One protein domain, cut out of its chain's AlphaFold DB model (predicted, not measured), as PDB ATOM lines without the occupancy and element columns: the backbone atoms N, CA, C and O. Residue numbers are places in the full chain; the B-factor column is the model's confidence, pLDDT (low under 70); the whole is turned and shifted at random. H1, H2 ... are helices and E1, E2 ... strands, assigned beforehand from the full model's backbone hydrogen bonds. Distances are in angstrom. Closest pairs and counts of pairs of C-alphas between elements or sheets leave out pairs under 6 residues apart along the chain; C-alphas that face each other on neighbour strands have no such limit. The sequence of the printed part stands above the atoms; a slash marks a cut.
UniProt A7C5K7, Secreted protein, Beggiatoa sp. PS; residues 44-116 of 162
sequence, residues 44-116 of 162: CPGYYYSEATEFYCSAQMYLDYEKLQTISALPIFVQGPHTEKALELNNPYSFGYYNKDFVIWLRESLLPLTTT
ATOM      1  N   CYS A  44     125.025  88.045 107.561       59.81
ATOM      2  CA  CYS A  44     125.191  86.709 108.151       59.81
ATOM      3  C   CYS A  44     126.678  86.316 108.203       59.81
ATOM      4  O   CYS A  44     127.129  85.511 107.385       59.81
ATOM      5  N   PRO A  45     127.474  86.881 109.134       51.00
ATOM      6  CA  PRO A  45     128.895  86.568 109.232       51.00
ATOM      7  C   PRO A  45     129.057  85.091 109.603       51.00
ATOM      8  O   PRO A  45     128.536  84.626 110.617       51.00
ATOM      9  N   GLY A  46     129.721  84.338 108.728       57.50
ATOM     10  CA  GLY A  46     129.850  82.887 108.802       57.50
ATOM     11  C   GLY A  46     130.555  82.413 110.063       57.50
ATOM     12  O   GLY A  46     131.770  82.511 110.124       57.50
ATOM     13  N   TYR A  47     129.823  81.838 111.017       46.75
ATOM     14  CA  TYR A  47     130.374  80.920 112.015       46.75
ATOM     15  C   TYR A  47     129.277  79.948 112.467       46.75
ATOM     16  O   TYR A  47     128.310  80.354 113.099       46.75
ATOM     17  N   TYR A  48     129.455  78.664 112.132       50.25
ATOM     18  CA  TYR A  48     128.657  77.521 112.602       50.25
ATOM     19  C   TYR A  48     127.136  77.701 112.498       50.25
ATOM     20  O   TYR A  48     126.436  77.918 113.484       50.25
ATOM     21  N   TYR A  49     126.608  77.544 111.289       52.78
ATOM     22  CA  TYR A  49     125.172  77.582 111.065       52.78
ATOM     23  C   TYR A  49     124.615  76.175 110.865       52.78
ATOM     24  O   TYR A  49     125.154  75.378 110.103       52.78
ATOM     25  N   SER A  50     123.532  75.879 111.585       61.12
ATOM     26  CA  SER A  50     122.637  74.776 111.235       61.12
ATOM     27  C   SER A  50     122.066  75.013 109.836       61.12
ATOM     28  O   SER A  50     121.943  76.166 109.407       61.12
ATOM     29  N   GLU A  51     121.650  73.959 109.138       62.59
ATOM     30  CA  GLU A  51     121.091  74.098 107.789       62.59
ATOM     31  C   GLU A  51     119.831  74.994 107.770       62.59
ATOM     32  O   GLU A  51     119.544  75.676 106.785       62.59
ATOM     33  N   ALA A  52     119.108  75.069 108.894       59.09
ATOM     34  CA  ALA A  52     117.980  75.980 109.087       59.09
ATOM     35  C   ALA A  52     118.404  77.458 109.139       59.09
ATOM     36  O   ALA A  52     117.702  78.326 108.619       59.09
ATOM     37  N   THR A  53     119.555  77.758 109.740       61.34
ATOM     38  CA  THR A  53     120.086  79.125 109.796       61.34
ATOM     39  C   THR A  53     120.624  79.562 108.436       61.34
ATOM     40  O   THR A  53     120.419  80.703 108.039       61.34
ATOM     41  N   GLU A  54     121.230  78.647 107.680       64.69
ATOM     42  CA  GLU A  54     121.675  78.905 106.308       64.69
ATOM     43  C   GLU A  54     120.487  79.170 105.366       64.69
ATOM     44  O   GLU A  54     120.512  80.109 104.563       64.69
ATOM     45  N   PHE A  55     119.394  78.413 105.527       65.69
ATOM     46  CA  PHE A  55     118.131  78.676 104.838       65.69
ATOM     47  C   PHE A  55     117.535  80.036 105.221       65.69
ATOM     48  O   PHE A  55     117.150  80.798 104.338       65.69
ATOM     49  N   TYR A  56     117.486  80.366 106.515       66.25
ATOM     50  CA  TYR A  56     116.994  81.657 107.000       66.25
ATOM     51  C   TYR A  56     117.814  82.829 106.449       66.25
ATOM     52  O   TYR A  56     117.237  83.757 105.889       66.25
ATOM     53  N   CYS A  57     119.144  82.754 106.525       68.38
ATOM     54  CA  CYS A  57     120.041  83.769 105.974       68.38
ATOM     55  C   CYS A  57     119.843  83.946 104.469       68.38
ATOM     56  O   CYS A  57     119.730  85.071 103.988       68.38
ATOM     57  N   SER A  58     119.720  82.837 103.734       66.94
ATOM     58  CA  SER A  58     119.403  82.880 102.308       66.94
ATOM     59  C   SER A  58     118.049  83.551 102.075       66.94
ATOM     60  O   SER A  58     117.950  84.448 101.254       66.94
ATOM     61  N   ALA A  59     117.008  83.175 102.822       67.38
ATOM     62  CA  ALA A  59     115.664  83.726 102.670       67.38
ATOM     63  C   ALA A  59     115.591  85.229 102.994       67.38
ATOM     64  O   ALA A  59     114.916  85.964 102.277       67.38
ATOM     65  N   GLN A  60     116.298  85.700 104.026       63.44
ATOM     66  CA  GLN A  60     116.309  87.108 104.439       63.44
ATOM     67  C   GLN A  60     116.960  88.047 103.428       63.44
ATOM     68  O   GLN A  60     116.560  89.206 103.352       63.44
ATOM     69  N   MET A  61     117.925  87.570 102.635       62.88
ATOM     70  CA  MET A  61     118.460  88.364 101.522       62.88
ATOM     71  C   MET A  61     117.368  88.779 100.555       62.88
ATOM     72  O   MET A  61     117.441  89.834  99.923       62.88
ATOM     73  N   TYR A  62     116.377  87.903 100.428       63.94
ATOM     74  CA  TYR A  62     115.346  88.084  99.458       63.94
ATOM     75  C   TYR A  62     114.116  88.763 100.068       63.94
ATOM     76  O   TYR A  62     113.641  89.791  99.602       63.94
ATOM     77  N   LEU A  63     113.620  88.265 101.188       70.06
ATOM     78  CA  LEU A  63     112.388  88.771 101.769       70.06
ATOM     79  C   LEU A  63     112.610  89.142 103.235       70.06
ATOM     80  O   LEU A  63     112.330  88.364 104.144       70.06
ATOM     81  N   ASP A  64     113.161  90.338 103.446       73.38
ATOM     82  CA  ASP A  64     113.392  90.897 104.778       73.38
ATOM     83  C   ASP A  64     112.096  91.408 105.443       73.38
ATOM     84  O   ASP A  64     111.028  91.521 104.829       73.38
ATOM     85  N   TYR A  65     112.191  91.697 106.742       76.88
ATOM     86  CA  TYR A  65     111.061  92.133 107.567       76.88
ATOM     87  C   TYR A  65     110.452  93.452 107.093       76.88
ATOM     88  O   TYR A  65     109.232  93.619 107.124       76.88
ATOM     89  N   GLU A  66     111.283  94.404 106.675       79.31
ATOM     90  CA  GLU A  66     110.822  95.735 106.292       79.31
ATOM     91  C   GLU A  66     110.011  95.666 104.998       79.31
ATOM     92  O   GLU A  66     108.911  96.219 104.912       79.31
ATOM     93  N   LYS A  67     110.486  94.891 104.021       77.44
ATOM     94  CA  LYS A  67     109.772  94.659 102.763       77.44
ATOM     95  C   LYS A  67     108.453  93.929 102.977       77.44
ATOM     96  O   LYS A  67     107.439  94.358 102.436       77.44
ATOM     97  N   LEU A  68     108.428  92.866 103.783       79.25
ATOM     98  CA  LEU A  68     107.190  92.125 104.068       79.25
ATOM     99  C   LEU A  68     106.119  92.996 104.710       79.25
ATOM    100  O   LEU A  68     104.951  92.932 104.321       79.25
ATOM    101  N   GLN A  69     106.512  93.824 105.671       85.94
ATOM    102  CA  GLN A  69     105.589  94.728 106.353       85.94
ATOM    103  C   GLN A  69     105.139  95.869 105.440       85.94
ATOM    104  O   GLN A  69     103.991  96.288 105.517       85.94
ATOM    105  N   THR A  70     105.996  96.314 104.515       86.19
ATOM    106  CA  THR A  70     105.632  97.312 103.499       86.19
ATOM    107  C   THR A  70     104.604  96.760 102.511       86.19
ATOM    108  O   THR A  70     103.591  97.403 102.259       86.19
ATOM    109  N   ILE A  71     104.835  95.559 101.971       84.12
ATOM    110  CA  ILE A  71     103.952  94.941 100.968       84.12
ATOM    111  C   ILE A  71     102.597  94.573 101.585       84.12
ATOM    112  O   ILE A  71     101.558  94.766 100.959       84.12
ATOM    113  N   SER A  72     102.602  94.044 102.808       86.88
ATOM    114  CA  SER A  72     101.368  93.673 103.506       86.88
ATOM    115  C   SER A  72     100.654  94.857 104.156       86.88
ATOM    116  O   SER A  72      99.479  94.733 104.489       86.88
ATOM    117  N   ALA A  73     101.350  95.981 104.360       91.00
ATOM    118  CA  ALA A  73     100.935  97.086 105.225       91.00
ATOM    119  C   ALA A  73     100.561  96.639 106.658       91.00
ATOM    120  O   ALA A  73      99.784  97.304 107.345       91.00
ATOM    121  N   LEU A  74     101.102  95.502 107.111       90.38
ATOM    122  CA  LEU A  74     100.797  94.882 108.396       90.38
ATOM    123  C   LEU A  74     102.097  94.561 109.137       90.38
ATOM    124  O   LEU A  74     103.029  94.041 108.522       90.38
ATOM    125  N   PRO A  75     102.171  94.792 110.459       89.06
ATOM    126  CA  PRO A  75     103.297  94.299 111.237       89.06
ATOM    127  C   PRO A  75     103.274  92.766 111.256       89.06
ATOM    128  O   PRO A  75     102.199  92.176 111.388       89.06
ATOM    129  N   ILE A  76     104.438  92.116 111.150       86.50
ATOM    130  CA  ILE A  76     104.531  90.640 111.170       86.50
ATOM    131  C   ILE A  76     104.212  90.108 112.573       86.50
ATOM    132  O   ILE A  76     103.544  89.082 112.727       86.50
ATOM    133  N   PHE A  77     104.667  90.826 113.600       86.69
ATOM    134  CA  PHE A  77     104.513  90.462 115.003       86.69
ATOM    135  C   PHE A  77     103.807  91.564 115.776       86.69
ATOM    136  O   PHE A  77     104.000  92.748 115.522       86.69
ATOM    137  N   VAL A  78     103.004  91.151 116.749       87.31
ATOM    138  CA  VAL A  78     102.350  92.041 117.715       87.31
ATOM    139  C   VAL A  78     103.217  92.208 118.963       87.31
ATOM    140  O   VAL A  78     103.206  93.251 119.606       87.31
ATOM    141  N   GLN A  79     103.962  91.159 119.313       83.50
ATOM    142  CA  GLN A  79     104.833  91.081 120.480       83.50
ATOM    143  C   GLN A  79     105.866  89.973 120.245       83.50
ATOM    144  O   GLN A  79     105.637  89.055 119.460       83.50
ATOM    145  N   GLY A  80     106.994  90.014 120.942       76.69
ATOM    146  CA  GLY A  80     107.912  88.888 121.016       76.69
ATOM    147  C   GLY A  80     109.349  89.334 121.203       76.69
ATOM    148  O   GLY A  80     109.592  90.517 121.429       76.69
ATOM    149  N   PRO A  81     110.310  88.407 121.100       75.75
ATOM    150  CA  PRO A  81     111.720  88.747 121.114       75.75
ATOM    151  C   PRO A  81     112.102  89.310 119.737       75.75
ATOM    152  O   PRO A  81     112.932  88.738 119.039       75.75
ATOM    153  N   HIS A  82     111.405  90.338 119.257       74.06
ATOM    154  CA  HIS A  82     111.537  90.887 117.909       74.06
ATOM    155  C   HIS A  82     111.392  92.406 117.973       74.06
ATOM    156  O   HIS A  82     110.501  92.924 118.644       74.06
ATOM    157  N   THR A  83     112.219  93.106 117.209       72.56
ATOM    158  CA  THR A  83     111.987  94.504 116.839       72.56
ATOM    159  C   THR A  83     111.115  94.560 115.584       72.56
ATOM    160  O   THR A  83     110.877  93.545 114.929       72.56
ATOM    161  N   GLU A  84     110.716  95.761 115.170       67.69
ATOM    162  CA  GLU A  84     110.052  95.967 113.876       67.69
ATOM    163  C   GLU A  84     110.901  95.498 112.680       67.69
ATOM    164  O   GLU A  84     110.366  95.303 111.593       67.69
ATOM    165  N   LYS A  85     112.218  95.314 112.846       72.00
ATOM    166  CA  LYS A  85     113.151  95.050 111.738       72.00
ATOM    167  C   LYS A  85     113.938  93.747 111.859       72.00
ATOM    168  O   LYS A  85     114.545  93.321 110.879       72.00
ATOM    169  N   ALA A  86     113.978  93.129 113.036       70.75
ATOM    170  CA  ALA A  86     114.862  92.001 113.307       70.75
ATOM    171  C   ALA A  86     114.402  91.147 114.494       70.75
ATOM    172  O   ALA A  86     113.728  91.624 115.403       70.75
ATOM    173  N   LEU A  87     114.858  89.897 114.510       68.81
ATOM    174  CA  LEU A  87     114.723  88.957 115.619       68.81
ATOM    175  C   LEU A  87     115.761  89.263 116.721       68.81
ATOM    176  O   LEU A  87     116.953  89.360 116.447       68.81
ATOM    177  N   GLU A  88     115.320  89.374 117.972       72.56
ATOM    178  CA  GLU A  88     116.151  89.497 119.175       72.56
ATOM    179  C   GLU A  88     116.451  88.111 119.770       72.56
ATOM    180  O   GLU A  88     115.698  87.563 120.569       72.56
ATOM    181  N   LEU A  89     117.592  87.525 119.419       70.19
ATOM    182  CA  LEU A  89     117.940  86.160 119.847       70.19
ATOM    183  C   LEU A  89     118.297  86.024 121.342       70.19
ATOM    184  O   LEU A  89     118.372  84.911 121.855       70.19
ATOM    185  N   ASN A  90     118.493  87.138 122.052       69.88
ATOM    186  CA  ASN A  90     118.950  87.163 123.448       69.88
ATOM    187  C   ASN A  90     117.813  87.277 124.478       69.88
ATOM    188  O   ASN A  90     118.074  87.577 125.642       69.88
ATOM    189  N   ASN A  91     116.559  87.074 124.071       70.62
ATOM    190  CA  ASN A  91     115.399  87.188 124.952       70.62
ATOM    191  C   ASN A  91     114.777  85.797 125.212       70.62
ATOM    192  O   ASN A  91     113.894  85.367 124.470       70.62
ATOM    193  N   PRO A  92     115.229  85.080 126.261       72.81
ATOM    194  CA  PRO A  92     114.844  83.689 126.508       72.81
ATOM    195  C   PRO A  92     113.444  83.527 127.117       72.81
ATOM    196  O   PRO A  92     112.954  82.406 127.225       72.81
ATOM    197  N   TYR A  93     112.804  84.622 127.539       79.62
ATOM    198  CA  TYR A  93     111.516  84.594 128.245       79.62
ATOM    199  C   TYR A  93     110.348  85.097 127.396       79.62
ATOM    200  O   TYR A  93     109.221  85.179 127.886       79.62
ATOM    201  N   SER A  94     110.597  85.434 126.132       74.75
ATOM    202  CA  SER A  94     109.570  85.891 125.206       74.75
ATOM    203  C   SER A  94     109.517  84.985 123.985       74.75
ATOM    204  O   SER A  94     110.544  84.572 123.458       74.75
ATOM    205  N   PHE A  95     108.310  84.719 123.493       75.69
ATOM    206  CA  PHE A  95     108.083  84.022 122.228       75.69
ATOM    207  C   PHE A  95     107.457  84.968 121.199       75.69
ATOM    208  O   PHE A  95     106.956  86.028 121.567       75.69
ATOM    209  N   GLY A  96     107.517  84.614 119.916       77.81
ATOM    210  CA  GLY A  96     106.940  85.423 118.841       77.81
ATOM    211  C   GLY A  96     105.416  85.341 118.791       77.81
ATOM    212  O   GLY A  96     104.856  84.273 118.548       77.81
ATOM    213  N   TYR A  97     104.744  86.473 118.976       84.62
ATOM    214  CA  TYR A  97     103.299  86.617 118.825       84.62
ATOM    215  C   TYR A  97     103.013  87.184 117.441       84.62
ATOM    216  O   TYR A  97     103.093  88.392 117.215       84.62
ATOM    217  N   TYR A  98     102.700  86.306 116.496       86.12
ATOM    218  CA  TYR A  98     102.377  86.708 115.132       86.12
ATOM    219  C   TYR A  98     101.107  87.553 115.078       86.12
ATOM    220  O   TYR A  98     100.114  87.270 115.753       86.12
ATOM    221  N   ASN A  99     101.120  88.560 114.211       90.69
ATOM    222  CA  ASN A  99      99.911  89.267 113.844       90.69
ATOM    223  C   ASN A  99      99.022  88.342 113.005       90.69
ATOM    224  O   ASN A  99      99.391  87.912 111.911       90.69
ATOM    225  N   LYS A 100      97.829  88.040 113.519       94.62
ATOM    226  CA  LYS A 100      96.866  87.169 112.841       94.62
ATOM    227  C   LYS A 100      96.490  87.698 111.455       94.62
ATOM    228  O   LYS A 100      96.369  86.897 110.530       94.62
ATOM    229  N   ASP A 101      96.344  89.010 111.304       94.50
ATOM    230  CA  ASP A 101      95.957  89.619 110.031       94.50
ATOM    231  C   ASP A 101      97.080  89.482 109.002       94.50
ATOM    232  O   ASP A 101      96.816  89.173 107.844       94.50
ATOM    233  N   PHE A 102      98.341  89.589 109.437       91.19
ATOM    234  CA  PHE A 102      99.493  89.309 108.578       91.19
ATOM    235  C   PHE A 102      99.503  87.847 108.107       91.19
ATOM    236  O   PHE A 102      99.741  87.573 106.933       91.19
ATOM    237  N   VAL A 103      99.196  86.891 108.991       89.44
ATOM    238  CA  VAL A 103      99.122  85.463 108.625       89.44
ATOM    239  C   VAL A 103      97.987  85.195 107.631       89.44
ATOM    240  O   VAL A 103      98.153  84.417 106.689       89.44
ATOM    241  N   ILE A 104      96.836  85.845 107.816       91.38
ATOM    242  CA  ILE A 104      95.708  85.774 106.879       91.38
ATOM    243  C   ILE A 104      96.111  86.355 105.523       91.38
ATOM    244  O   ILE A 104      95.919  85.697 104.501       91.38
ATOM    245  N   TRP A 105      96.740  87.529 105.518       91.62
ATOM    246  CA  TRP A 105      97.254  88.165 104.311       91.62
ATOM    247  C   TRP A 105      98.264  87.272 103.580       91.62
ATOM    248  O   TRP A 105      98.147  87.068 102.375       91.62
ATOM    249  N   LEU A 106      99.201  86.646 104.298       85.81
ATOM    250  CA  LEU A 106     100.177  85.722 103.715       85.81
ATOM    251  C   LEU A 106      99.474  84.569 102.981       85.81
ATOM    252  O   LEU A 106      99.835  84.216 101.855       85.81
ATOM    253  N   ARG A 107      98.437  84.002 103.606       86.31
ATOM    254  CA  ARG A 107      97.628  82.930 103.021       86.31
ATOM    255  C   ARG A 107      96.878  83.386 101.774       86.31
ATOM    256  O   ARG A 107      96.746  82.607 100.839       86.31
ATOM    257  N   GLU A 108      96.348  84.601 101.774       86.44
ATOM    258  CA  GLU A 108      95.451  85.083 100.721       86.44
ATOM    259  C   GLU A 108      96.185  85.739  99.555       86.44
ATOM    260  O   GLU A 108      95.712  85.669  98.427       86.44
ATOM    261  N   SER A 109      97.345  86.347  99.800       81.38
ATOM    262  CA  SER A 109      98.106  87.084  98.789       81.38
ATOM    263  C   SER A 109      99.352  86.341  98.323       81.38
ATOM    264  O   SER A 109      99.635  86.338  97.131       81.38
ATOM    265  N   LEU A 110     100.095  85.682  99.219       74.94
ATOM    266  CA  LEU A 110     101.384  85.074  98.867       74.94
ATOM    267  C   LEU A 110     101.244  83.605  98.447       74.94
ATOM    268  O   LEU A 110     101.844  83.187  97.455       74.94
ATOM    269  N   LEU A 111     100.438  82.810  99.164       74.25
ATOM    270  CA  LEU A 111     100.275  81.385  98.847       74.25
ATOM    271  C   LEU A 111      99.689  81.117  97.451       74.25
ATOM    272  O   LEU A 111     100.186  80.197  96.801       74.25
ATOM    273  N   PRO A 112      98.711  81.877  96.921       78.75
ATOM    274  CA  PRO A 112      98.222  81.635  95.564       78.75
ATOM    275  C   PRO A 112      99.319  81.791  94.506       78.75
ATOM    276  O   PRO A 112      99.393  80.987  93.574       78.75
ATOM    277  N   LEU A 113     100.244  82.740  94.700       71.75
ATOM    278  CA  LEU A 113     101.375  82.965  93.794       71.75
ATOM    279  C   LEU A 113     102.294  81.744  93.720       71.75
ATOM    280  O   LEU A 113     102.875  81.486  92.665       71.75
ATOM    281  N   THR A 114     102.348  80.929  94.783       74.69
ATOM    282  CA  THR A 114     103.142  79.689  94.798       74.69
ATOM    283  C   THR A 114     102.673  78.645  93.785       74.69
ATOM    284  O   THR A 114     103.417  77.738  93.405       74.69
ATOM    285  N   THR A 115     101.438  78.778  93.301       80.56
ATOM    286  CA  THR A 115     100.860  77.860  92.318       80.56
ATOM    287  C   THR A 115     101.191  78.241  90.874       80.56
ATOM    288  O   THR A 115     101.062  77.392  89.982       80.56
ATOM    289  N   THR A 116     101.672  79.469  90.645       82.69
ATOM    290  CA  THR A 116     101.986  79.988  89.309       82.69
ATOM    291  C   THR A 116     103.198  79.270  88.695       82.69
ATOM    292  O   THR A 116     104.129  78.892  89.415       82.69
TER     293      THR A 116
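AT A GLANCE: This is residues 44 to 116 of the 162 residues of the protein "Secreted protein" of Beggiatoa sp. PS (UniProt A7C5K7). Short helices are set round an open frame: H1 toward one end of the longest axis, H3 toward the other, H2 between them, and no helix touching another. Beside them a wide loop, residues 80 to 99, folds back so that residues 97 to 98 pair with E1, while residues 111 to 116, which hold H4, stick out past the end of H3. The printed part has 73 residues with four named helices and one named strand, in the order H1, H2, E1, H3, H4, and its class is mostly helix. It is only just loose, close to compact, with a radius of gyration of the C-alphas of 13.7 A, and it spans 36 by 29 by 17 A.

HOW THE PARTS SIT: H1, residues 51 to 62, and H2, residues 65 to 72, meet only through their link, a tight one of 2 residues. A tight link of 4 residues leads on to E1, residues 77 to 79, which is apart from H2. E1 pairs with no named strand, but its residues 77 to 79 form a short antiparallel pairing with residues 97 to 98. H3, residues 100 to 110, and E1 are near each other, with 6 pairs of C-alphas within 10 A and the closest 8.2 A apart. H2 and H3 are close but not clearly touching: the closest C-alphas, those of Ser 72 and Trp 105, are 6.9 A apart, and the lines stand about perpendicular at 75 degrees. H4, residues 112 to 115, and H3 meet only through their tight link of 1 residue. H1 is apart from E1, H3 and H4. In H2 and H3 every O i to N i+4 pair is within hydrogen-bond range, in H1 7 of 8 are, and H4 is too short for such a pair.

IN THESE COORDINATES: H1 begins with C-alpha 51 at (121.091, 74.098, 107.789) and is 17.3 A from first to last C-alpha. H2 is 10.6 A long and E1 5.5 A. H3 is 14.8 A long, beginning with C-alpha 100 at (96.866, 87.169, 112.841). H4 is 5.6 A long and ends with C-alpha 115 at (100.860, 77.860, 92.318).

THE WHOLE: The two C-alphas farthest apart, those of Tyr 93 and Thr 116, are 40.3 A apart. The printed part has no cut. The link from E1 to H3, 20 residues, is long. The mean pLDDT of the printed part is 75.3; residues 44 to 62, 84, 87 and 90 are under 70.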